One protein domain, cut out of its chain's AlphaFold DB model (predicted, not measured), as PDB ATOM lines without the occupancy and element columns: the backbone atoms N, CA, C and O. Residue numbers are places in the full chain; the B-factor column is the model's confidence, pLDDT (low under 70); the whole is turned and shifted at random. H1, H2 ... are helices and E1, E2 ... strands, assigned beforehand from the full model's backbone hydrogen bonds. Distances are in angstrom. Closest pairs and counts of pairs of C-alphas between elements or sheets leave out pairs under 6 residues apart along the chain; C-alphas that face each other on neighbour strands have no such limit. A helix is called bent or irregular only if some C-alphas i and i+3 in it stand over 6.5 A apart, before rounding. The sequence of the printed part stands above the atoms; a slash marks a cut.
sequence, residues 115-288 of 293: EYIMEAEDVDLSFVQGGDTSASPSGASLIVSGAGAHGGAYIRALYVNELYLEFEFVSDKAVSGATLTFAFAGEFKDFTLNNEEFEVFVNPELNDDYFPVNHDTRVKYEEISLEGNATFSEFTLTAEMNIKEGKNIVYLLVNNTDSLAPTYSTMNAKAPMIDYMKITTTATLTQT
ATOM      1  N   GLU A 115     284.252 285.805 205.629       94.38
ATOM      2  CA  GLU A 115     283.678 287.134 205.851       94.38
ATOM      3  C   GLU A 115     282.607 287.087 206.949       94.38
ATOM      4  O   GLU A 115     281.762 286.190 206.957       94.38
ATOM      5  N   TYR A 116     282.626 288.071 207.848       95.00
ATOM      6  CA  TYR A 116     281.640 288.263 208.911       95.00
ATOM      7  C   TYR A 116     281.144 289.708 208.868       95.00
ATOM      8  O   TYR A 116     281.938 290.631 209.056       95.00
ATOM      9  N   ILE A 117     279.850 289.895 208.604       94.38
ATOM     10  CA  ILE A 117     279.205 291.200 208.401       94.38
ATOM     11  C   ILE A 117     278.382 291.543 209.645       94.38
ATOM     12  O   ILE A 117     277.411 290.852 209.939       94.38
ATOM     13  N   MET A 118     278.804 292.564 210.391       94.38
ATOM     14  CA  MET A 118     278.054 293.169 211.496       94.38
ATOM     15  C   MET A 118     277.233 294.332 210.936       94.38
ATOM     16  O   MET A 118     277.798 295.357 210.549       94.38
ATOM     17  N   GLU A 119     275.919 294.132 210.856       92.62
ATOM     18  CA  GLU A 119     274.952 295.119 210.362       92.62
ATOM     19  C   GLU A 119     274.802 296.289 211.350       92.62
ATOM     20  O   GLU A 119     275.176 296.183 212.519       92.62
ATOM     21  N   ALA A 120     274.158 297.381 210.935       90.00
ATOM     22  CA  ALA A 120     273.825 298.502 211.820       90.00
ATOM     23  C   ALA A 120     273.029 298.123 213.093       90.00
ATOM     24  O   ALA A 120     273.089 298.854 214.080       90.00
ATOM     25  N   GLU A 121     272.295 296.998 213.102       85.94
ATOM     26  CA  GLU A 121     271.606 296.483 214.302       85.94
ATOM     27  C   GLU A 121     272.520 295.724 215.289       85.94
ATOM     28  O   GLU A 121     272.133 295.521 216.438       85.94
ATOM     29  N   ASP A 122     273.730 295.337 214.868       87.25
ATOM     30  CA  ASP A 122     274.712 294.563 215.648       87.25
ATOM     31  C   ASP A 122     275.766 295.433 216.355       87.25
ATOM     32  O   ASP A 122     276.757 294.924 216.878       87.25
ATOM     33  N   VAL A 123     275.565 296.751 216.376       86.44
ATOM     34  CA  VAL A 123     276.472 297.733 216.991       86.44
ATOM     35  C   VAL A 123     275.960 298.110 218.380       86.44
ATOM     36  O   VAL A 123     274.757 298.332 218.545       86.44
ATOM     37  N   ASP A 124     276.843 298.212 219.376       83.94
ATOM     38  CA  ASP A 124     276.460 298.760 220.680       83.94
ATOM     39  C   ASP A 124     276.343 300.281 220.568       83.94
ATOM     40  O   ASP A 124     277.326 300.981 220.310       83.94
ATOM     41  N   LEU A 125     275.123 300.791 220.745       79.94
ATOM     42  CA  LEU A 125     274.840 302.223 220.755       79.94
ATOM     43  C   LEU A 125     274.478 302.742 222.157       79.94
ATOM     44  O   LEU A 125     274.168 303.925 222.311       79.94
ATOM     45  N   SER A 126     274.517 301.893 223.189       70.50
ATOM     46  CA  SER A 126     274.011 302.213 224.532       70.50
ATOM     47  C   SER A 126     274.811 303.297 225.271       70.50
ATOM     48  O   SER A 126     274.265 303.966 226.151       70.50
ATOM     49  N   PHE A 127     276.064 303.533 224.872       66.25
ATOM     50  CA  PHE A 127     276.946 304.560 225.443       66.25
ATOM     51  C   PHE A 127     277.088 305.826 224.574       66.25
ATOM     52  O   PHE A 127     277.780 306.767 224.959       66.25
ATOM     53  N   VAL A 128     276.426 305.888 223.412       67.75
ATOM     54  CA  VAL A 128     276.704 306.901 222.377       67.75
ATOM     55  C   VAL A 128     276.089 308.258 222.722       67.75
ATOM     56  O   VAL A 128     274.936 308.547 222.394       67.75
ATOM     57  N   GLN A 129     276.881 309.108 223.379       59.94
ATOM     58  CA  GLN A 129     276.503 310.471 223.759       59.94
ATOM     59  C   GLN A 129     276.985 311.502 222.729       59.94
ATOM     60  O   GLN A 129     278.132 311.938 222.748       59.94
ATOM     61  N   GLY A 130     276.080 311.956 221.858       52.41
ATOM     62  CA  GLY A 130     276.275 313.195 221.104       52.41
ATOM     63  C   GLY A 130     275.975 314.418 221.980       52.41
ATOM     64  O   GLY A 130     274.817 314.634 222.346       52.41
ATOM     65  N   GLY A 131     276.999 315.221 222.292       50.00
ATOM     66  CA  GLY A 131     276.911 316.404 223.165       50.00
ATOM     67  C   GLY A 131     275.834 317.444 222.803       50.00
ATOM     68  O   GLY A 131     275.281 317.437 221.701       50.00
ATOM     69  N   ASP A 132     275.549 318.338 223.759       45.41
ATOM     70  CA  ASP A 132     274.387 319.247 223.818       45.41
ATOM     71  C   ASP A 132     274.127 320.067 222.534       45.41
ATOM     72  O   ASP A 132     274.572 321.207 222.375       45.41
ATOM     73  N   THR A 133     273.320 319.517 221.627       49.50
ATOM     74  CA  THR A 133     272.855 320.191 220.409       49.50
ATOM     75  C   THR A 133     271.361 319.952 220.212       49.50
ATOM     76  O   THR A 133     270.795 318.972 220.688       49.50
ATOM     77  N   SER A 134     270.678 320.817 219.457       44.66
ATOM     78  CA  SER A 134     269.234 320.675 219.193       44.66
ATOM     79  C   SER A 134     268.851 319.460 218.330       44.66
ATOM     80  O   SER A 134     267.673 319.289 218.018       44.66
ATOM     81  N   ALA A 135     269.827 318.634 217.943       53.31
ATOM     82  CA  ALA A 135     269.650 317.408 217.178       53.31
ATOM     83  C   ALA A 135     270.171 316.144 217.888       53.31
ATOM     84  O   ALA A 135     269.925 315.074 217.341       53.31
ATOM     85  N   SER A 136     270.881 316.267 219.031       61.31
ATOM     86  CA  SER A 136     271.706 315.235 219.701       61.31
ATOM     87  C   SER A 136     271.295 313.786 219.391       61.31
ATOM     88  O   SER A 136     270.421 313.238 220.066       61.31
ATOM     89  N   PRO A 137     271.897 313.165 218.358       66.56
ATOM     90  CA  PRO A 137     271.557 311.815 217.947       66.56
ATOM     91  C   PRO A 137     272.329 310.811 218.814       66.56
ATOM     92  O   PRO A 137     273.541 310.931 218.988       66.56
ATOM     93  N   SER A 138     271.618 309.837 219.380       71.75
ATOM     94  CA  SER A 138     272.146 308.927 220.405       71.75
ATOM     95  C   SER A 138     271.398 307.596 220.408       71.75
ATOM     96  O   SER A 138     270.186 307.571 220.175       71.75
ATOM     97  N   GLY A 139     272.077 306.498 220.743       78.56
ATOM     98  CA  GLY A 139     271.436 305.185 220.836       78.56
ATOM     99  C   GLY A 139     270.748 304.762 219.535       78.56
ATOM    100  O   GLY A 139     271.186 305.093 218.431       78.56
ATOM    101  N   ALA A 140     269.613 304.071 219.664       79.06
ATOM    102  CA  ALA A 140     268.838 303.558 218.535       79.06
ATOM    103  C   ALA A 140     268.402 304.625 217.505       79.06
ATOM    104  O   ALA A 140     268.109 304.268 216.366       79.06
ATOM    105  N   SER A 141     268.386 305.927 217.840       83.19
ATOM    106  CA  SER A 141     267.989 306.983 216.889       83.19
ATOM    107  C   SER A 141     268.988 307.201 215.746       83.19
ATOM    108  O   SER A 141     268.662 307.887 214.775       83.19
ATOM    109  N   LEU A 142     270.210 306.672 215.877       87.44
ATOM    110  CA  LEU A 142     271.243 306.692 214.838       87.44
ATOM    111  C   LEU A 142     270.954 305.674 213.721       87.44
ATOM    112  O   LEU A 142     271.359 305.903 212.581       87.44
ATOM    113  N   ILE A 143     270.240 304.584 214.029       90.50
ATOM    114  CA  ILE A 143     269.866 303.536 213.071       90.50
ATOM    115  C   ILE A 143     268.581 303.951 212.350       90.50
ATOM    116  O   ILE A 143     267.569 304.262 212.980       90.50
ATOM    117  N   VAL A 144     268.578 303.899 211.017       90.62
ATOM    118  CA  VAL A 144     267.357 304.056 210.214       90.62
ATOM    119  C   VAL A 144     267.234 302.971 209.153       90.62
ATOM    120  O   VAL A 144     268.215 302.566 208.535       90.62
ATOM    121  N   SER A 145     266.006 302.521 208.891       91.88
ATOM    122  CA  SER A 145     265.713 301.659 207.744       91.88
ATOM    123  C   SER A 145     265.817 302.440 206.432       91.88
ATOM    124  O   SER A 145     265.321 303.566 206.340       91.88
ATOM    125  N   GLY A 146     266.371 301.833 205.382       88.31
ATOM    126  CA  GLY A 146     266.413 302.462 204.063       88.31
ATOM    127  C   GLY A 146     266.870 301.545 202.933       88.31
ATOM    128  O   GLY A 146     267.514 300.521 203.144       88.31
ATOM    129  N   ALA A 147     266.500 301.914 201.707       83.06
ATOM    130  CA  ALA A 147     266.850 301.152 200.515       83.06
ATOM    131  C   ALA A 147     268.339 301.318 200.170       83.06
ATOM    132  O   ALA A 147     268.851 302.433 200.170       83.06
ATOM    133  N   GLY A 148     269.000 300.211 199.825       84.56
ATOM    134  CA  GLY A 148     270.422 300.178 199.468       84.56
ATOM    135  C   GLY A 148     271.348 299.704 200.591       84.56
ATOM    136  O   GLY A 148     272.471 299.326 200.282       84.56
ATOM    137  N   ALA A 149     270.871 299.670 201.839       92.31
ATOM    138  CA  ALA A 149     271.546 299.005 202.953       92.31
ATOM    139  C   ALA A 149     271.405 297.473 202.861       92.31
ATOM    140  O   ALA A 149     270.344 296.980 202.460       92.31
ATOM    141  N   HIS A 150     272.439 296.728 203.250       90.44
ATOM    142  CA  HIS A 150     272.529 295.267 203.175       90.44
ATOM    143  C   HIS A 150     271.531 294.578 204.116       90.44
ATOM    144  O   HIS A 150     270.626 293.884 203.646       90.44
ATOM    145  N   GLY A 151     271.601 294.859 205.422       87.38
ATOM    146  CA  GLY A 151     270.583 294.473 206.405       87.38
ATOM    147  C   GLY A 151     269.260 295.249 206.287       87.38
ATOM    148  O   GLY A 151     268.316 294.992 207.034       87.38
ATOM    149  N   GLY A 152     269.159 296.210 205.359       89.31
ATOM    150  CA  GLY A 152     267.991 297.082 205.178       89.31
ATOM    151  C   GLY A 152     267.895 298.250 206.170       89.31
ATOM    152  O   GLY A 152     266.927 299.017 206.119       89.31
ATOM    153  N   ALA A 153     268.890 298.414 207.045       92.25
ATOM    154  CA  ALA A 153     269.049 299.547 207.949       92.25
ATOM    155  C   ALA A 153     270.525 299.949 208.061       92.25
ATOM    156  O   ALA A 153     271.398 299.101 207.928       92.25
ATOM    157  N   TYR A 154     270.785 301.233 208.307       94.12
ATOM    158  CA  TYR A 154     272.126 301.816 208.382       94.12
ATOM    159  C   TYR A 154     272.233 302.841 209.520       94.12
ATOM    160  O   TYR A 154     271.234 303.438 209.929       94.12
ATOM    161  N   ILE A 155     273.453 303.067 210.007       92.81
ATOM    162  CA  ILE A 155     273.801 304.124 210.964       92.81
ATOM    163  C   ILE A 155     274.024 305.433 210.203       92.81
ATOM    164  O   ILE A 155     274.683 305.449 209.164       92.81
ATOM    165  N   ARG A 156     273.511 306.550 210.720       90.81
ATOM    166  CA  ARG A 156     273.743 307.900 210.180       90.81
ATOM    167  C   ARG A 156     273.850 308.935 211.298       90.81
ATOM    168  O   ARG A 156     273.951 308.576 212.465       90.81
ATOM    169  N   ALA A 157     273.797 310.221 210.948       88.00
ATOM    170  CA  ALA A 157     273.818 311.325 211.904       88.00
ATOM    171  C   ALA A 157     275.089 311.426 212.767       88.00
ATOM    172  O   ALA A 157     275.079 311.996 213.858       88.00
ATOM    173  N   LEU A 158     276.216 310.955 212.221       88.12
ATOM    174  CA  LEU A 158     277.561 311.052 212.795       88.12
ATOM    175  C   LEU A 158     278.125 312.486 212.648       88.12
ATOM    176  O   LEU A 158     279.165 312.725 212.035       88.12
ATOM    177  N   TYR A 159     277.373 313.468 213.157       81.69
ATOM    178  CA  TYR A 159     277.648 314.906 213.037       81.69
ATOM    179  C   TYR A 159     278.468 315.477 214.195       81.69
ATOM    180  O   TYR A 159     279.032 316.565 214.070       81.69
ATOM    181  N   VAL A 160     278.425 314.815 215.351       77.25
ATOM    182  CA  VAL A 160     278.871 315.382 216.625       77.25
ATOM    183  C   VAL A 160     280.310 314.961 216.894       77.25
ATOM    184  O   VAL A 160     280.663 313.801 216.703       77.25
ATOM    185  N   ASN A 161     281.134 315.914 217.320       82.12
ATOM    186  CA  ASN A 161     282.488 315.654 217.798       82.12
ATOM    187  C   ASN A 161     282.462 314.761 219.054       82.12
ATOM    188  O   ASN A 161     281.546 314.895 219.862       82.12
ATOM    189  N   GLU A 162     283.463 313.892 219.216       84.06
ATOM    190  CA  GLU A 162     283.595 312.923 220.322       84.06
ATOM    191  C   GLU A 162     282.495 311.837 220.384       84.06
ATOM    192  O   GLU A 162     282.498 311.003 221.287       84.06
ATOM    193  N   LEU A 163     281.607 311.759 219.383       84.75
ATOM    194  CA  LEU A 163     280.668 310.644 219.217       84.75
ATOM    195  C   LEU A 163     281.431 309.370 218.824       84.75
ATOM    196  O   LEU A 163     282.304 309.417 217.959       84.75
ATOM    197  N   TYR A 164     281.085 308.223 219.409       87.75
ATOM    198  CA  TYR A 164     281.722 306.939 219.102       87.75
ATOM    199  C   TYR A 164     280.727 305.807 218.816       87.75
ATOM    200  O   TYR A 164     279.527 305.983 218.993       87.75
ATOM    201  N   LEU A 165     281.224 304.664 218.330       89.81
ATOM    202  CA  LEU A 165     280.473 303.432 218.053       89.81
ATOM    203  C   LEU A 165     281.340 302.207 218.414       89.81
ATOM    204  O   LEU A 165     282.527 302.190 218.071       89.81
ATOM    205  N   GLU A 166     280.764 301.171 219.038       90.31
ATOM    206  CA  GLU A 166     281.464 299.908 219.336       90.31
ATOM    207  C   GLU A 166     280.886 298.706 218.572       90.31
ATOM    208  O   GLU A 166     279.697 298.397 218.648       90.31
ATOM    209  N   PHE A 167     281.765 297.975 217.884       92.94
ATOM    210  CA  PHE A 167     281.453 296.722 217.197       92.94
ATOM    211  C   PHE A 167     282.125 295.557 217.939       92.94
ATOM    212  O   PHE A 167     283.344 295.367 217.842       92.94
ATOM    213  N   GLU A 168     281.346 294.774 218.689       93.31
ATOM    214  CA  GLU A 168     281.850 293.655 219.494       93.31
ATOM    215  C   GLU A 168     281.698 292.296 218.789       93.31
ATOM    216  O   GLU A 168     280.624 291.912 218.320       93.31
ATOM    217  N   PHE A 169     282.773 291.507 218.806       94.56
ATOM    218  CA  PHE A 169     282.766 290.122 218.344       94.56
ATOM    219  C   PHE A 169     283.712 289.248 219.174       94.56
ATOM    220  O   PHE A 169     284.721 289.706 219.705       94.56
ATOM    221  N   VAL A 170     283.419 287.955 219.258       95.56
ATOM    222  CA  VAL A 170     284.255 286.943 219.910       95.56
ATOM    223  C   VAL A 170     284.969 286.113 218.843       95.56
ATOM    224  O   VAL A 170     284.317 285.587 217.945       95.56
ATOM    225  N   SER A 171     286.292 285.977 218.945       95.62
ATOM    226  CA  SER A 171     287.120 285.163 218.043       95.62
ATOM    227  C   SER A 171     287.508 283.830 218.686       95.62
ATOM    228  O   SER A 171     287.892 283.806 219.859       95.62
ATOM    229  N   ASP A 172     287.459 282.732 217.926       92.88
ATOM    230  CA  ASP A 172     287.874 281.390 218.375       92.88
ATOM    231  C   ASP A 172     289.394 281.218 218.550       92.88
ATOM    232  O   ASP A 172     289.830 280.312 219.257       92.88
ATOM    233  N   LYS A 173     290.194 282.083 217.917       90.44
ATOM    234  CA  LYS A 173     291.659 282.138 218.018       90.44
ATOM    235  C   LYS A 173     292.172 283.560 217.783       90.44
ATOM    236  O   LYS A 173     291.465 284.402 217.225       90.44
ATOM    237  N   ALA A 174     293.414 283.831 218.173       93.38
ATOM    238  CA  ALA A 174     294.110 285.047 217.754       93.38
ATOM    239  C   ALA A 174     294.543 284.949 216.278       93.38
ATOM    240  O   ALA A 174     294.979 283.888 215.830       93.38
ATOM    241  N   VAL A 175     294.448 286.051 215.528       91.69
ATOM    242  CA  VAL A 175     294.875 286.147 214.120       91.69
ATOM    243  C   VAL A 175     295.529 287.504 213.867       91.69
ATOM    244  O   VAL A 175     294.928 288.547 214.115       91.69
ATOM    245  N   SER A 176     296.741 287.479 213.319       89.00
ATOM    246  CA  SER A 176     297.386 288.625 212.674       89.00
ATOM    247  C   SER A 176     297.119 288.588 211.169       89.00
ATOM    248  O   SER A 176     297.354 287.547 210.553       89.00
ATOM    249  N   GLY A 177     296.670 289.695 210.573       87.81
ATOM    250  CA  GLY A 177     296.331 289.739 209.144       87.81
ATOM    251  C   GLY A 177     294.858 289.451 208.847       87.81
ATOM    252  O   GLY A 177     294.541 288.808 207.849       87.81
ATOM    253  N   ALA A 178     293.952 289.888 209.725       94.38
ATOM    254  CA  ALA A 178     292.545 290.027 209.368       94.38
ATOM    255  C   ALA A 178     292.338 291.305 208.531       94.38
ATOM    256  O   ALA A 178     293.008 292.318 208.744       94.38
ATOM    257  N   THR A 179     291.373 291.285 207.617       96.19
ATOM    258  CA  THR A 179     290.944 292.475 206.870       96.19
ATOM    259  C   THR A 179     289.795 293.160 207.600       96.19
ATOM    260  O   THR A 179     288.877 292.484 208.067       96.19
ATOM    261  N   LEU A 180     289.823 294.492 207.657       97.81
ATOM    262  CA  LEU A 180     288.738 295.336 208.149       97.81
ATOM    263  C   LEU A 180     288.191 296.195 207.005       97.81
ATOM    264  O   LEU A 180     288.914 297.018 206.440       97.81
ATOM    265  N   THR A 181     286.910 296.021 206.694       98.00
ATOM    266  CA  THR A 181     286.179 296.742 205.648       98.00
ATOM    267  C   THR A 181     284.923 297.369 206.245       98.00
ATOM    268  O   THR A 181     284.280 296.773 207.104       98.00
ATOM    269  N   PHE A 182     284.544 298.552 205.774       97.75
ATOM    270  CA  PHE A 182     283.263 299.187 206.089       97.75
ATOM    271  C   PHE A 182     282.515 299.524 204.801       97.75
ATOM    272  O   PHE A 182     283.140 299.850 203.792       97.75
ATOM    273  N   ALA A 183     281.185 299.478 204.841       97.38
ATOM    274  CA  ALA A 183     280.341 299.981 203.764       97.38
ATOM    275  C   ALA A 183     279.844 301.396 204.098       97.38
ATOM    276  O   ALA A 183     279.054 301.582 205.028       97.38
ATOM    277  N   PHE A 184     280.321 302.392 203.344       96.44
ATOM    278  CA  PHE A 184     280.075 303.817 203.597       96.44
ATOM    279  C   PHE A 184     279.367 304.527 202.437       96.44
ATOM    280  O   PHE A 184     279.543 304.172 201.271       96.44
ATOM    281  N   ALA A 185     278.633 305.589 202.770       95.19
ATOM    282  CA  ALA A 185     278.154 306.632 201.857       95.19
ATOM    283  C   ALA A 185     278.203 308.000 202.565       95.19
ATOM    284  O   ALA A 185     278.195 308.048 203.793       95.19
ATOM    285  N   GLY A 186     278.241 309.122 201.838       93.19
ATOM    286  CA  GLY A 186     278.123 310.452 202.448       93.19
ATOM    287  C   GLY A 186     276.656 310.825 202.671       93.19
ATOM    288  O   GLY A 186     275.843 310.642 201.767       93.19
ATOM    289  N   GLU A 187     276.282 311.355 203.843       90.56
ATOM    290  CA  GLU A 187     274.858 311.611 204.132       90.56
ATOM    291  C   GLU A 187     274.260 312.739 203.266       90.56
ATOM    292  O   GLU A 187     273.300 312.499 202.539       90.56
ATOM    293  N   PHE A 188     274.831 313.953 203.295       87.69
ATOM    294  CA  PHE A 188     274.231 315.133 202.635       87.69
ATOM    295  C   PHE A 188     275.079 315.802 201.549       87.69
ATOM    296  O   PHE A 188     274.523 316.424 200.642       87.69
ATOM    297  N   LYS A 189     276.408 315.731 201.662       89.00
ATOM    298  CA  LYS A 189     277.380 316.429 200.808       89.00
ATOM    299  C   LYS A 189     278.559 315.516 200.491       89.00
ATOM    300  O   LYS A 189     278.798 314.560 201.225       89.00
ATOM    301  N   ASP A 190     279.319 315.875 199.467       93.75
ATOM    302  CA  ASP A 190     280.597 315.234 199.174       93.75
ATOM    303  C   ASP A 190     281.644 315.653 200.220       93.75
ATOM    304  O   ASP A 190     281.717 316.828 200.606       93.75
ATOM    305  N   PHE A 191     282.463 314.711 200.686       92.38
ATOM    306  CA  PHE A 191     283.614 314.990 201.551       92.38
ATOM    307  C   PHE A 191     284.645 313.856 201.505       92.38
ATOM    308  O   PHE A 191     284.362 312.745 201.061       92.38
ATOM    309  N   THR A 192     285.845 314.139 202.009       93.94
ATOM    310  CA  THR A 192     286.894 313.136 202.213       93.94
ATOM    311  C   THR A 192     286.885 312.669 203.664       93.94
ATOM    312  O   THR A 192     287.080 313.475 204.577       93.94
ATOM    313  N   LEU A 193     286.674 311.373 203.879       92.69
ATOM    314  CA  LEU A 193     286.881 310.706 205.156       92.69
ATOM    315  C   LEU A 193     288.389 310.491 205.349       92.69
ATOM    316  O   LEU A 193     289.010 309.669 204.673       92.69
ATOM    317  N   ASN A 194     288.970 311.258 206.264       92.06
ATOM    318  CA  ASN A 194     290.375 311.175 206.653       92.06
ATOM    319  C   ASN A 194     290.510 310.540 208.045       92.06
ATOM    320  O   ASN A 194     289.526 310.350 208.755       92.06
ATOM    321  N   ASN A 195     291.747 310.236 208.435       90.69
ATOM    322  CA  ASN A 195     292.040 309.549 209.690       90.69
ATOM    323  C   ASN A 195     291.813 310.422 210.936       90.69
ATOM    324  O   ASN A 195     291.803 309.863 212.025       90.69
ATOM    325  N   GLU A 196     291.788 311.756 210.836       88.81
ATOM    326  CA  GLU A 196     291.769 312.673 211.993       88.81
ATOM    327  C   GLU A 196     290.345 312.948 212.480       88.81
ATOM    328  O   GLU A 196     290.084 312.898 213.679       88.81
ATOM    329  N   GLU A 197     289.421 313.174 211.546       88.19
ATOM    330  CA  GLU A 197     287.999 313.410 211.834       88.19
ATOM    331  C   GLU A 197     287.214 312.111 212.081       88.19
ATOM    332  O   GLU A 197     286.077 312.151 212.553       88.19
ATOM    333  N   PHE A 198     287.817 310.961 211.774       91.50
ATOM    334  CA  PHE A 198     287.234 309.634 211.944       91.50
ATOM    335  C   PHE A 198     288.348 308.638 212.305       91.50
ATOM    336  O   PHE A 198     289.116 308.185 211.456       91.50
ATOM    337  N   GLU A 199     288.495 308.334 213.591       93.62
ATOM    338  CA  GLU A 199     289.513 307.406 214.085       93.62
ATOM    339  C   GLU A 199     288.905 306.016 214.291       93.62
ATOM    340  O   GLU A 199     287.873 305.874 214.938       93.62
ATOM    341  N   VAL A 200     289.562 304.970 213.786       95.31
ATOM    342  CA  VAL A 200     289.159 303.574 214.015       95.31
ATOM    343  C   VAL A 200     290.266 302.865 214.787       95.31
ATOM    344  O   VAL A 200     291.435 302.958 214.417       95.31
ATOM    345  N   PHE A 201     289.915 302.152 215.852       95.44
ATOM    346  CA  PHE A 201     290.832 301.445 216.743       95.44
ATOM    347  C   PHE A 201     290.414 299.982 216.897       95.44
ATOM    348  O   PHE A 201     289.229 299.653 216.865       95.44
ATOM    349  N   VAL A 202     291.387 299.099 217.113       95.38
ATOM    350  CA  VAL A 202     291.156 297.664 217.325       95.38
ATOM    351  C   VAL A 202     291.655 297.289 218.712       95.38
ATOM    352  O   VAL A 202     292.856 297.300 218.966       95.38
ATOM    353  N   ASN A 203     290.733 296.924 219.605       94.88
ATOM    354  CA  ASN A 203     291.010 296.653 221.018       94.88
ATOM    355  C   ASN A 203     291.747 297.796 221.767       94.88
ATOM    356  O   ASN A 203     292.743 297.503 222.436       94.88
ATOM    357  N   PRO A 204     291.302 299.067 221.683       94.50
ATOM    358  CA  PRO A 204     291.927 300.157 222.432       94.50
ATOM    359  C   PRO A 204     291.841 299.959 223.952       94.50
ATOM    360  O   PRO A 204     290.962 299.274 224.475       94.50
ATOM    361  N   GLU A 205     292.753 300.617 224.662       93.38
ATOM    362  CA  GLU A 205     292.615 300.920 226.087       93.38
ATOM    363  C   GLU A 205     291.815 302.223 226.213       93.38
ATOM    364  O   GLU A 205     292.173 303.208 225.565       93.38
ATOM    365  N   LEU A 206     290.741 302.227 227.005       90.94
ATOM    366  CA  LEU A 206     289.850 303.378 227.201       90.94
ATOM    367  C   LEU A 206     290.018 303.966 228.614       90.94
ATOM    368  O   LEU A 206     290.370 303.239 229.545       90.94
ATOM    369  N   ASN A 207     289.768 305.268 228.778       90.25
ATOM    370  CA  ASN A 207     289.705 305.924 230.089       90.25
ATOM    371  C   ASN A 207     288.305 305.804 230.737       90.25
ATOM    372  O   ASN A 207     287.390 305.218 230.160       90.25
ATOM    373  N   ASP A 208     288.136 306.377 231.935       87.75
ATOM    374  CA  ASP A 208     286.853 306.401 232.662       87.75
ATOM    375  C   ASP A 208     285.732 307.158 231.905       87.75
ATOM    376  O   ASP A 208     284.552 306.926 232.163       87.75
ATOM    377  N   ASP A 209     286.101 308.026 230.954       83.81
ATOM    378  CA  ASP A 209     285.207 308.764 230.049       83.81
ATOM    379  C   ASP A 209     285.025 308.048 228.685       83.81
ATOM    380  O   ASP A 209     284.484 308.626 227.746       83.81
ATOM    381  N   TYR A 210     285.454 306.781 228.578       86.25
ATOM    382  CA  TYR A 210     285.393 305.897 227.400       86.25
ATOM    383  C   TYR A 210     286.282 306.277 226.198       86.25
ATOM    384  O   TYR A 210     286.269 305.576 225.192       86.25
ATOM    385  N   PHE A 211     287.137 307.299 226.283       87.75
ATOM    386  CA  PHE A 211     288.023 307.684 225.175       87.75
ATOM    387  C   PHE A 211     289.326 306.861 225.116       87.75
ATOM    388  O   PHE A 211     289.913 306.573 226.164       87.75
ATOM    389  N   PRO A 212     289.842 306.535 223.909       89.88
ATOM    390  CA  PRO A 212     291.126 305.855 223.732       89.88
ATOM    391  C   PRO A 212     292.316 306.585 224.377       89.88
ATOM    392  O   PRO A 212     292.577 307.753 224.102       89.88
ATOM    393  N   VAL A 213     293.073 305.870 225.212       90.06
ATOM    394  CA  VAL A 213     294.223 306.400 225.976       90.06
ATOM    395  C   VAL A 213     295.516 306.398 225.155       90.06
ATOM    396  O   VAL A 213     296.420 307.198 225.395       90.06
ATOM    397  N   ASN A 214     295.618 305.495 224.176       84.44
ATOM    398  CA  ASN A 214     296.769 305.362 223.288       84.44
ATOM    399  C   ASN A 214     296.323 305.142 221.832       84.44
ATOM    400  O   ASN A 214     295.242 304.617 221.569       84.44
ATOM    401  N   HIS A 215     297.174 305.536 220.880       84.88
ATOM    402  CA  HIS A 215     296.896 305.422 219.442       84.88
ATOM    403  C   HIS A 215     297.636 304.250 218.770       84.88
ATOM    404  O   HIS A 215     297.551 304.102 217.553       84.88
ATOM    405  N   ASP A 216     298.317 303.389 219.534       87.25
ATOM    406  CA  ASP A 216     299.049 302.222 219.004       87.25
ATOM    407  C   ASP A 216     298.096 301.158 218.420       87.25
ATOM    408  O   ASP A 216     298.481 300.338 217.591       87.25
ATOM    409  N   THR A 217     296.826 301.205 218.831       90.69
ATOM    410  CA  THR A 217     295.717 300.368 218.344       90.69
ATOM    411  C   THR A 217     294.940 300.987 217.173       90.69
ATOM    412  O   THR A 217     293.994 300.370 216.675       90.69
ATOM    413  N   ARG A 218     295.304 302.199 216.722       93.56
ATOM    414  CA  ARG A 218     294.591 302.945 215.672       93.56
ATOM    415  C   ARG A 218     294.910 302.403 214.281       93.56
ATOM    416  O   ARG A 218     296.047 302.465 213.815       93.56
ATOM    417  N   VAL A 219     293.872 301.955 213.585       94.06
ATOM    418  CA  VAL A 219     293.900 301.625 212.159       94.06
ATOM    419  C   VAL A 219     294.263 302.876 211.365       94.06
ATOM    420  O   VAL A 219     293.725 303.958 211.603       94.06
ATOM    421  N   LYS A 220     295.178 302.719 210.406       91.44
ATOM    422  CA  LYS A 220     295.515 303.743 209.416       91.44
ATOM    423  C   LYS A 220     295.052 303.287 208.044       91.44
ATOM    424  O   LYS A 220     295.360 302.167 207.648       91.44
ATOM    425  N   TYR A 221     294.333 304.163 207.355       93.06
ATOM    426  CA  TYR A 221     293.751 303.920 206.038       93.06
ATOM    427  C   TYR A 221     294.028 305.097 205.091       93.06
ATOM    428  O   TYR A 221     294.286 306.210 205.548       93.06
ATOM    429  N   GLU A 222     294.002 304.857 203.782       93.88
ATOM    430  CA  GLU A 222     294.106 305.920 202.769       93.88
ATOM    431  C   GLU A 222     292.823 306.762 202.733       93.88
ATOM    432  O   GLU A 222     291.742 306.248 203.004       93.88
ATOM    433  N   GLU A 223     292.914 308.048 202.391       94.56
ATOM    434  CA  GLU A 223     291.749 308.946 202.373       94.56
ATOM    435  C   GLU A 223     290.627 308.467 201.429       94.56
ATOM    436  O   GLU A 223     290.855 308.190 200.250       94.56
ATOM    437  N   ILE A 224     289.389 308.413 201.939       95.62
ATOM    438  CA  ILE A 224     288.218 307.913 201.204       95.62
ATOM    439  C   ILE A 224     287.318 309.082 200.796       95.62
ATOM    440  O   ILE A 224     286.707 309.729 201.643       95.62
ATOM    441  N   SER A 225     287.177 309.328 199.495       96.19
ATOM    442  CA  SER A 225     286.157 310.246 198.969       96.19
ATOM    443  C   SER A 225     284.768 309.606 199.034       96.19
ATOM    444  O   SER A 225     284.556 308.540 198.458       96.19
ATOM    445  N   LEU A 226     283.814 310.276 199.682       95.31
ATOM    446  CA  LEU A 226     282.408 309.874 199.753       95.31
ATOM    447  C   LEU A 226     281.525 310.912 199.050       95.31
ATOM    448  O   LEU A 226     281.623 312.105 199.333       95.31
ATOM    449  N   GLU A 227     280.651 310.447 198.155       92.88
ATOM    450  CA  GLU A 227     279.620 311.265 197.501       92.88
ATOM    451  C   GLU A 227     278.386 311.420 198.411       92.88
ATOM    452  O   GLU A 227     277.996 310.488 199.123       92.88
ATOM    453  N   GLY A 228     277.767 312.603 198.399       88.62
ATOM    454  CA  GLY A 228     276.625 312.937 199.254       88.62
ATOM    455  C   GLY A 228     275.283 312.429 198.725       88.62
ATOM    456  O   GLY A 228     274.921 312.693 197.580       88.62
ATOM    457  N   ASN A 229     274.467 311.818 199.590       84.25
ATOM    458  CA  ASN A 229     273.195 311.155 199.252       84.25
ATOM    459  C   ASN A 229     273.378 309.944 198.303       84.25
ATOM    460  O   ASN A 229     272.457 309.581 197.567       84.25
ATOM    461  N   ALA A 230     274.573 309.345 198.290       83.81
ATOM    462  CA  ALA A 230     274.949 308.247 197.400       83.81
ATOM    463  C   ALA A 230     274.588 306.853 197.955       83.81
ATOM    464  O   ALA A 230     274.143 306.698 199.091       83.81
ATOM    465  N   THR A 231     274.800 305.817 197.140       90.75
ATOM    466  CA  THR A 231     274.699 304.407 197.553       90.75
ATOM    467  C   THR A 231     275.957 303.939 198.282       90.75
ATOM    468  O   THR A 231     277.065 304.320 197.901       90.75
ATOM    469  N   PHE A 232     275.795 303.047 199.261       95.56
ATOM    470  CA  PHE A 232     276.905 302.444 200.001       95.56
ATOM    471  C   PHE A 232     277.926 301.746 199.091       95.56
ATOM    472  O   PHE A 232     277.566 301.089 198.113       95.56
ATOM    473  N   SER A 233     279.206 301.892 199.433       96.25
ATOM    474  CA  SER A 233     280.347 301.244 198.779       96.25
ATOM    475  C   SER A 233     281.290 300.655 199.830       96.25
ATOM    476  O   SER A 233     281.479 301.258 200.886       96.25
ATOM    477  N   GLU A 234     281.880 299.487 199.557       96.81
ATOM    478  CA  GLU A 234     282.881 298.879 200.445       96.81
ATOM    479  C   GLU A 234     284.234 299.596 200.351       96.81
ATOM    480  O   GLU A 234     284.787 299.765 199.262       96.81
ATOM    481  N   PHE A 235     284.813 299.916 201.508       97.00
ATOM    482  CA  PHE A 235     286.171 300.428 201.650       97.00
ATOM    483  C   PHE A 235     286.941 299.605 202.685       97.00
ATOM    484  O   PHE A 235     286.567 299.534 203.857       97.00
ATOM    485  N   THR A 236     288.035 298.977 202.256       96.00
ATOM    486  CA  THR A 236     288.968 298.284 203.152       96.00
ATOM    487  C   THR A 236     289.859 299.300 203.854       96.00
ATOM    488  O   THR A 236     290.671 299.958 203.208       96.00
ATOM    489  N   LEU A 237     289.729 299.407 205.178       94.94
ATOM    490  CA  LEU A 237     290.550 300.299 205.998       94.94
ATOM    491  C   LEU A 237     291.933 299.697 206.274       94.94
ATOM    492  O   LEU A 237     292.926 300.412 206.290       94.94
ATOM    493  N   THR A 238     292.021 298.379 206.473       91.94
ATOM    494  CA  THR A 238     293.310 297.681 206.602       91.94
ATOM    495  C   THR A 238     293.204 296.204 206.230       91.94
ATOM    496  O   THR A 238     292.154 295.588 206.402       91.94
ATOM    497  N   ALA A 239     294.309 295.637 205.744       84.19
ATOM    498  CA  ALA A 239     294.507 294.200 205.540       84.19
ATOM    499  C   ALA A 239     295.363 293.542 206.649       84.19
ATOM    500  O   ALA A 239     295.601 292.339 206.613       84.19
ATOM    501  N   GLU A 240     295.839 294.325 207.627       87.56
ATOM    502  CA  GLU A 240     296.741 293.881 208.700       87.56
ATOM    503  C   GLU A 240     296.156 294.156 210.099       87.56
ATOM    504  O   GLU A 240     296.851 294.566 211.029       87.56
ATOM    505  N   MET A 241     294.852 293.922 210.277       92.81
ATOM    506  CA  MET A 241     294.232 293.948 211.602       92.81
ATOM    507  C   MET A 241     294.706 292.750 212.440       92.81
ATOM    508  O   MET A 241     294.739 291.609 211.971       92.81
ATOM    509  N   ASN A 242     295.028 293.011 213.709       91.62
ATOM    510  CA  ASN A 242     295.355 291.991 214.703       91.62
ATOM    511  C   ASN A 242     294.161 291.790 215.645       91.62
ATOM    512  O   ASN A 242     293.773 292.716 216.357       91.62
ATOM    513  N   ILE A 243     293.598 290.581 215.670       95.06
ATOM    514  CA  ILE A 243     292.518 290.187 216.587       95.06
ATOM    515  C   ILE A 243     293.024 289.157 217.600       95.06
ATOM    516  O   ILE A 243     293.843 288.295 217.276       95.06
ATOM    517  N   LYS A 244     292.540 289.244 218.841       96.31
ATOM    518  CA  LYS A 244     292.890 288.323 219.938       96.31
ATOM    519  C   LYS A 244     291.853 287.205 220.068       96.31
ATOM    520  O   LYS A 244     290.733 287.344 219.590       96.31
ATOM    521  N   GLU A 245     292.211 286.112 220.731       95.00
ATOM    522  CA  GLU A 245     291.243 285.089 221.151       95.00
ATOM    523  C   GLU A 245     290.261 285.679 222.185       95.00
ATOM    524  O   GLU A 245     290.660 286.478 223.038       95.00
ATOM    525  N   GLY A 246     288.978 285.313 222.116       95.44
ATOM    526  CA  GLY A 246     287.930 285.874 222.977       95.44
ATOM    527  C   GLY A 246     287.326 287.188 222.453       95.44
ATOM    528  O   GLY A 246     287.317 287.438 221.246       95.44
ATOM    529  N   LYS A 247     286.761 288.012 223.354       95.88
ATOM    530  CA  LYS A 247     286.103 289.292 223.009       95.88
ATOM    531  C   LYS A 247     287.096 290.275 222.383       95.88
ATOM    532  O   LYS A 247     288.125 290.587 222.979       95.88
ATOM    533  N   ASN A 248     286.720 290.819 221.234       96.25
ATOM    534  CA  ASN A 248     287.342 291.936 220.540       96.25
ATOM    535  C   ASN A 248     286.343 293.094 220.421       96.25
ATOM    536  O   ASN A 248     285.133 292.876 220.434       96.25
ATOM    537  N   ILE A 249     286.867 294.310 220.272       94.25
ATOM    538  CA  ILE A 249     286.098 295.515 219.937       94.25
ATOM    539  C   ILE A 249     286.805 296.202 218.764       94.25
ATOM    540  O   ILE A 249     288.020 296.413 218.829       94.25
ATOM    541  N   VAL A 250     286.060 296.573 217.721       95.62
ATOM    542  CA  VAL A 250     286.439 297.695 216.849       95.62
ATOM    543  C   VAL A 250     285.710 298.929 217.369       95.62
ATOM    544  O   VAL A 250     284.485 298.934 217.463       95.62
ATOM    545  N   TYR A 251     286.481 299.943 217.747       93.50
ATOM    546  CA  TYR A 251     285.996 301.203 218.301       93.50
ATOM    547  C   TYR A 251     286.183 302.294 217.250       93.50
ATOM    548  O   TYR A 251     287.257 302.409 216.658       93.50
ATOM    549  N   LEU A 252     285.152 303.091 217.015       93.00
ATOM    550  CA  LEU A 252     285.123 304.140 216.000       93.00
ATOM    551  C   LEU A 252     284.805 305.461 216.699       93.00
ATOM    552  O   LEU A 252     283.816 305.528 217.417       93.00
ATOM    553  N   LEU A 253     285.627 306.491 216.494       90.88
ATOM    554  CA  LEU A 253     285.506 307.822 217.094       90.88
ATOM    555  C   LEU A 253     285.356 308.891 216.006       90.88
ATOM    556  O   LEU A 253     286.108 308.905 215.033       90.88
ATOM    557  N   VAL A 254     284.407 309.803 216.186       89.12
ATOM    558  CA  VAL A 254     284.026 310.840 215.223       89.12
ATOM    559  C   VAL A 254     284.421 312.214 215.770       89.12
ATOM    560  O   VAL A 254     283.728 312.794 216.600       89.12
ATOM    561  N   ASN A 255     285.519 312.783 215.273       86.00
ATOM    562  CA  ASN A 255     286.032 314.102 215.670       86.00
ATOM    563  C   ASN A 255     285.538 315.201 214.700       86.00
ATOM    564  O   ASN A 255     286.316 315.954 214.107       86.00
ATOM    565  N   ASN A 256     284.224 315.240 214.453       78.69
ATOM    566  CA  ASN A 256     283.607 316.051 213.397       78.69
ATOM    567  C   ASN A 256     283.467 317.527 213.814       78.69
ATOM    568  O   ASN A 256     282.424 317.964 214.302       78.69
ATOM    569  N   THR A 257     284.534 318.305 213.625       72.56
ATOM    570  CA  THR A 257     284.580 319.728 214.014       72.56
ATOM    571  C   THR A 257     283.867 320.669 213.027       72.56
ATOM    572  O   THR A 257     283.429 321.750 213.426       72.56
ATOM    573  N   ASP A 258     283.654 320.247 211.771       68.75
ATOM    574  CA  ASP A 258     282.953 321.014 210.719       68.75
ATOM    575  C   ASP A 258     281.496 321.379 211.084       68.75
ATOM    576  O   ASP A 258     280.938 322.344 210.554       68.75
ATOM    577  N   SER A 259     280.854 320.626 211.984       59.16
ATOM    578  CA  SER A 259     279.480 320.894 212.434       59.16
ATOM    579  C   SER A 259     279.372 322.083 213.406       59.16
ATOM    580  O   SER A 259     278.277 322.626 213.600       59.16
ATOM    581  N   LEU A 260     280.495 322.519 213.994       60.16
ATOM    582  CA  LEU A 260     280.530 323.374 215.185       60.16
ATOM    583  C   LEU A 260     280.740 324.876 214.913       60.16
ATOM    584  O   LEU A 260     280.723 325.663 215.863       60.16
ATOM    585  N   ALA A 261     280.928 325.314 213.661       55.78
ATOM    586  CA  ALA A 261     281.095 326.740 213.350       55.78
ATOM    587  C   ALA A 261     280.712 327.136 211.906       55.78
ATOM    588  O   ALA A 261     280.829 326.330 210.987       55.78
ATOM    589  N   PRO A 262     280.322 328.403 211.643       51.38
ATOM    590  CA  PRO A 262     279.799 329.416 212.567       51.38
ATOM    591  C   PRO A 262     278.256 329.503 212.541       51.38
ATOM    592  O   PRO A 262     277.680 330.351 213.216       51.38
ATOM    593  N   THR A 263     277.582 328.676 211.730       56.34
ATOM    594  CA  THR A 263     276.124 328.717 211.491       56.34
ATOM    595  C   THR A 263     275.371 327.456 211.927       56.34
ATOM    596  O   THR A 263     274.170 327.389 211.687       56.34
ATOM    597  N   TYR A 264     276.052 326.491 212.562       60.31
ATOM    598  CA  TYR A 264     275.503 325.257 213.153       60.31
ATOM    599  C   TYR A 264     274.467 324.530 212.277       60.31
ATOM    600  O   TYR A 264     273.258 324.676 212.453       60.31
ATOM    601  N   SER A 265     274.946 323.716 211.335       72.38
ATOM    602  CA  SER A 265     274.082 322.908 210.471       72.38
ATOM    603  C   SER A 265     274.651 321.510 210.278       72.38
ATOM    604  O   SER A 265     275.804 321.355 209.879       72.38
ATOM    605  N   THR A 266     273.818 320.491 210.483       75.50
ATOM    606  CA  THR A 266     274.150 319.084 210.213       75.50
ATOM    607  C   THR A 266     274.483 318.841 208.737       75.50
ATOM    608  O   THR A 266     275.315 317.996 208.428       75.50
ATOM    609  N   MET A 267     273.943 319.665 207.828       78.62
ATOM    610  CA  MET A 267     274.287 319.681 206.396       78.62
ATOM    611  C   MET A 267     275.772 319.997 206.127       78.62
ATOM    612  O   MET A 267     276.282 319.667 205.058       78.62
ATOM    613  N   ASN A 268     276.463 320.656 207.068       80.19
ATOM    614  CA  ASN A 268     277.880 321.002 206.937       80.19
ATOM    615  C   ASN A 268     278.819 319.930 207.505       80.19
ATOM    616  O   ASN A 268     280.009 319.986 207.207       80.19
ATOM    617  N   ALA A 269     278.323 318.968 208.285       82.12
ATOM    618  CA  ALA A 269     279.139 317.937 208.920       82.12
ATOM    619  C   ALA A 269     279.760 316.976 207.887       82.12
ATOM    620  O   ALA A 269     279.123 316.636 206.886       82.12
ATOM    621  N   LYS A 270     280.988 316.493 208.121       88.75
ATOM    622  CA  LYS A 270     281.572 315.386 207.334       88.75
ATOM    623  C   LYS A 270     281.018 314.056 207.850       88.75
ATOM    624  O   LYS A 270     281.608 313.437 208.724       88.75
ATOM    625  N   ALA A 271     279.811 313.703 207.418       88.50
ATOM    626  CA  ALA A 271     279.012 312.651 208.040       88.50
ATOM    627  C   ALA A 271     278.922 311.399 207.152       88.50
ATOM    628  O   ALA A 271     278.156 311.404 206.179       88.50
ATOM    629  N   PRO A 272     279.688 310.331 207.449       92.69
ATOM    630  CA  PRO A 272     279.476 309.045 206.808       92.69
ATOM    631  C   PRO A 272     278.207 308.394 207.364       92.69
ATOM    632  O   PRO A 272     277.937 308.423 208.564       92.69
ATOM    633  N   MET A 273     277.442 307.778 206.473       93.81
ATOM    634  CA  MET A 273     276.477 306.740 206.811       93.81
ATOM    635  C   MET A 273     277.202 305.393 206.755       93.81
ATOM    636  O   MET A 273     278.032 305.190 205.866       93.81
ATOM    637  N   ILE A 274     276.883 304.481 207.671       95.56
ATOM    638  CA  ILE A 274     277.510 303.160 207.789       95.56
ATOM    639  C   ILE A 274     276.438 302.084 207.651       95.56
ATOM    640  O   ILE A 274     275.531 302.013 208.476       95.56
ATOM    641  N   ASP A 275     276.545 301.249 206.624       96.06
ATOM    642  CA  ASP A 275     275.648 300.107 206.404       96.06
ATOM    643  C   ASP A 275     276.047 298.937 207.322       96.06
ATOM    644  O   ASP A 275     275.302 298.538 208.218       96.06
ATOM    645  N   TYR A 276     277.295 298.480 207.184       95.62
ATOM    646  CA  TYR A 276     277.886 297.422 208.004       95.62
ATOM    647  C   TYR A 276     279.404 297.570 208.160       95.62
ATOM    648  O   TYR A 276     280.085 298.231 207.366       95.62
ATOM    649  N   MET A 277     279.939 296.864 209.156       97.00
ATOM    650  CA  MET A 277     281.358 296.529 209.267       97.00
ATOM    651  C   MET A 277     281.571 295.065 208.866       97.00
ATOM    652  O   MET A 277     280.887 294.171 209.362       97.00
ATOM    653  N   LYS A 278     282.549 294.797 208.000       97.69
ATOM    654  CA  LYS A 278     282.924 293.453 207.550       97.69
ATOM    655  C   LYS A 278     284.348 293.113 207.986       97.69
ATOM    656  O   LYS A 278     285.286 293.853 207.693       97.69
ATOM    657  N   ILE A 279     284.511 291.965 208.640       97.50
ATOM    658  CA  ILE A 279     285.821 291.392 208.968       97.50
ATOM    659  C   ILE A 279     286.054 290.150 208.113       97.50
ATOM    660  O   ILE A 279     285.219 289.247 208.105       97.50
ATOM    661  N   THR A 280     287.210 290.072 207.453       96.25
ATOM    662  CA  THR A 280     287.630 288.878 206.705       96.25
ATOM    663  C   THR A 280     288.813 288.225 207.415       96.25
ATOM    664  O   THR A 280     289.867 288.840 207.559       96.25
ATOM    665  N   THR A 281     288.652 286.996 207.914       94.44
ATOM    666  CA  THR A 281     289.649 286.341 208.784       94.44
ATOM    667  C   THR A 281     289.596 284.814 208.704       94.44
ATOM    668  O   THR A 281     288.564 284.238 208.365       94.44
ATOM    669  N   THR A 282     290.697 284.133 209.033       90.62
ATOM    670  CA  THR A 282     290.743 282.664 209.177       90.62
ATOM    671  C   THR A 282     290.197 282.172 210.525       90.62
ATOM    672  O   THR A 282     290.145 280.965 210.765       90.62
ATOM    673  N   ALA A 283     289.801 283.079 211.423       91.50
ATOM    674  CA  ALA A 283     289.078 282.759 212.653       91.50
ATOM    675  C   ALA A 283     287.597 282.431 212.406       91.50
ATOM    676  O   ALA A 283     286.997 282.833 211.404       91.50
ATOM    677  N   THR A 284     286.994 281.733 213.364       91.75
ATOM    678  CA  THR A 284     285.542 281.678 213.546       91.75
ATOM    679  C   THR A 284     285.128 282.827 214.452       91.75
ATOM    680  O   THR A 284     285.485 282.840 215.630       91.75
ATOM    681  N   LEU A 285     284.383 283.794 213.912       92.94
ATOM    682  CA  LEU A 285     283.846 284.903 214.700       92.94
ATOM    683  C   LEU A 285     282.396 284.626 215.109       92.94
ATOM    684  O   LEU A 285     281.600 284.119 214.320       92.94
ATOM    685  N   THR A 286     282.053 284.990 216.342       91.38
ATOM    686  CA  THR A 286     280.676 285.067 216.844       91.38
ATOM    687  C   THR A 286     280.368 286.522 217.170       91.38
ATOM    688  O   THR A 286     281.103 287.149 217.926       91.38
ATOM    689  N   GLN A 287     279.305 287.066 216.593       83.56
ATOM    690  CA  GLN A 287     278.895 288.458 216.790       83.56
ATOM    691  C   GLN A 287     278.127 288.602 218.103       83.56
ATOM    692  O   GLN A 287     277.301 287.744 218.432       83.56
ATOM    693  N   THR A 288     278.361 289.690 218.835       79.25
ATOM    694  CA  THR A 288     277.523 290.040 219.983       79.25
ATOM    695  C   THR A 288     276.315 290.821 219.470       79.25
ATOM    696  O   THR A 288     276.469 291.908 218.931       79.25
TER     697      THR A 288
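What this domain is: This is residues 115 to 288 of the 293 residues of an uncharacterized protein of Clostridiales bacterium (UniProt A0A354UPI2). Two twisted sheets of four strands each lie face to face as a sandwich, with the strands of E1, E11, E5 and E9 at 29 degrees to those of E7, E10, E4 and E12. Two small antiparallel pairs, E2 with E3 and E6 with E8, sit near E11 and E5, while the short helix H2 lies far out from the mean of the C-alphas. The printed part has 174 residues, with named elements in the order E1 H1 E2 E3 E4 E5 E6 E7 E8 E9 E10 H2 E11 E12; the sheets, in the orders E1 E11 E5 E9 and E7 E10 E4 E12, are antiparallel throughout. The class is mostly strand, though under half of the residues, 84, are in named elements. The whole is compact, with a radius of gyration of the C-alphas of 15.4 A and spans of 49 by 37 by 29 A.

How they stand to each other: Begin at E1, residues 115 to 119, an edge strand, and look beside it for E11, residues 272 to 281: N 116 and O 279 are 2.9 A apart, within hydrogen-bond range. On the other side of E11 is E5, residues 175 to 186, with N 181 and O 278 at 2.9 A. Next comes the edge strand E9, residues 233 to 243, with N 182 and O 235 at 3.0 A. In the second sheet, E7, residues 198 to 202, is the neighbour of E10, residues 246 to 254, with N 201 and O 251 at 2.8 A. E10 neighbours E4, residues 163 to 171, with N 167 and O 250 at 2.9 A, and E4 neighbours E12, residues 285 to 287, with N 170 and O 286 at 2.8 A. Where the two sheets face each other, those parts are 9.1 A centre to centre and their best planes 2 degrees apart. Look next at E2, residues 143 to 145, and E3, residues 153 to 155, a hairpin with N 144 and O 154 at 2.9 A. The closest C-alphas of E3 and E11 are those of Tyr 154 and Asp 275, 4.4 A apart. E6, residues 191 to 193, and E8, residues 224 to 226, are antiparallel, with N 193 and O 224 at 2.8 A; the closest C-alphas of E8 and E5 are those of Leu 226 and Gly 186, 5.1 A apart. H1, residues 139 to 142, and H2, residues 257 to 260, are on neither four-stranded sheet. Both are too short for an O i to N i+4 pair, and in each the one O i to N i+3 pair is within range.

Where its parts are: Find C-alpha 115 at (283.678, 287.134, 205.851); from there E1 runs 12.7 A to C-alpha 119. H1 is neither bent nor irregular, but only just: C-alphas 139 and 142 are 6.2 A apart. E4 spans 26.3 A, and E5, the longest strand by residues, runs 31.7 A from (294.875, 286.147, 214.120) to C-alpha 186. E7 spans 13.7 A, E9 24.2 A, E10 26.4 A and E11 25.0 A. E9 bends by 77 degrees at residue 240, and E11 by 65 degrees at residue 275. The last strand, E12, ends at C-alpha 287, (278.895, 288.458, 216.790).

The domain as a whole: The two C-alphas farthest apart, those of Lys 173 and Thr 263, are 49.5 A apart, and the printed part has no cut. The long links are E1 to H1, E7 to E8 and H2 to E11. Within residues 203 to 223, between E7 and E8, residues 218 to 219 pair antiparallel with residues 200 to 201 of E7. The mean pLDDT of the printed part is 86.8; look for values under 70 at residues 127 to 137 and 258 to 264.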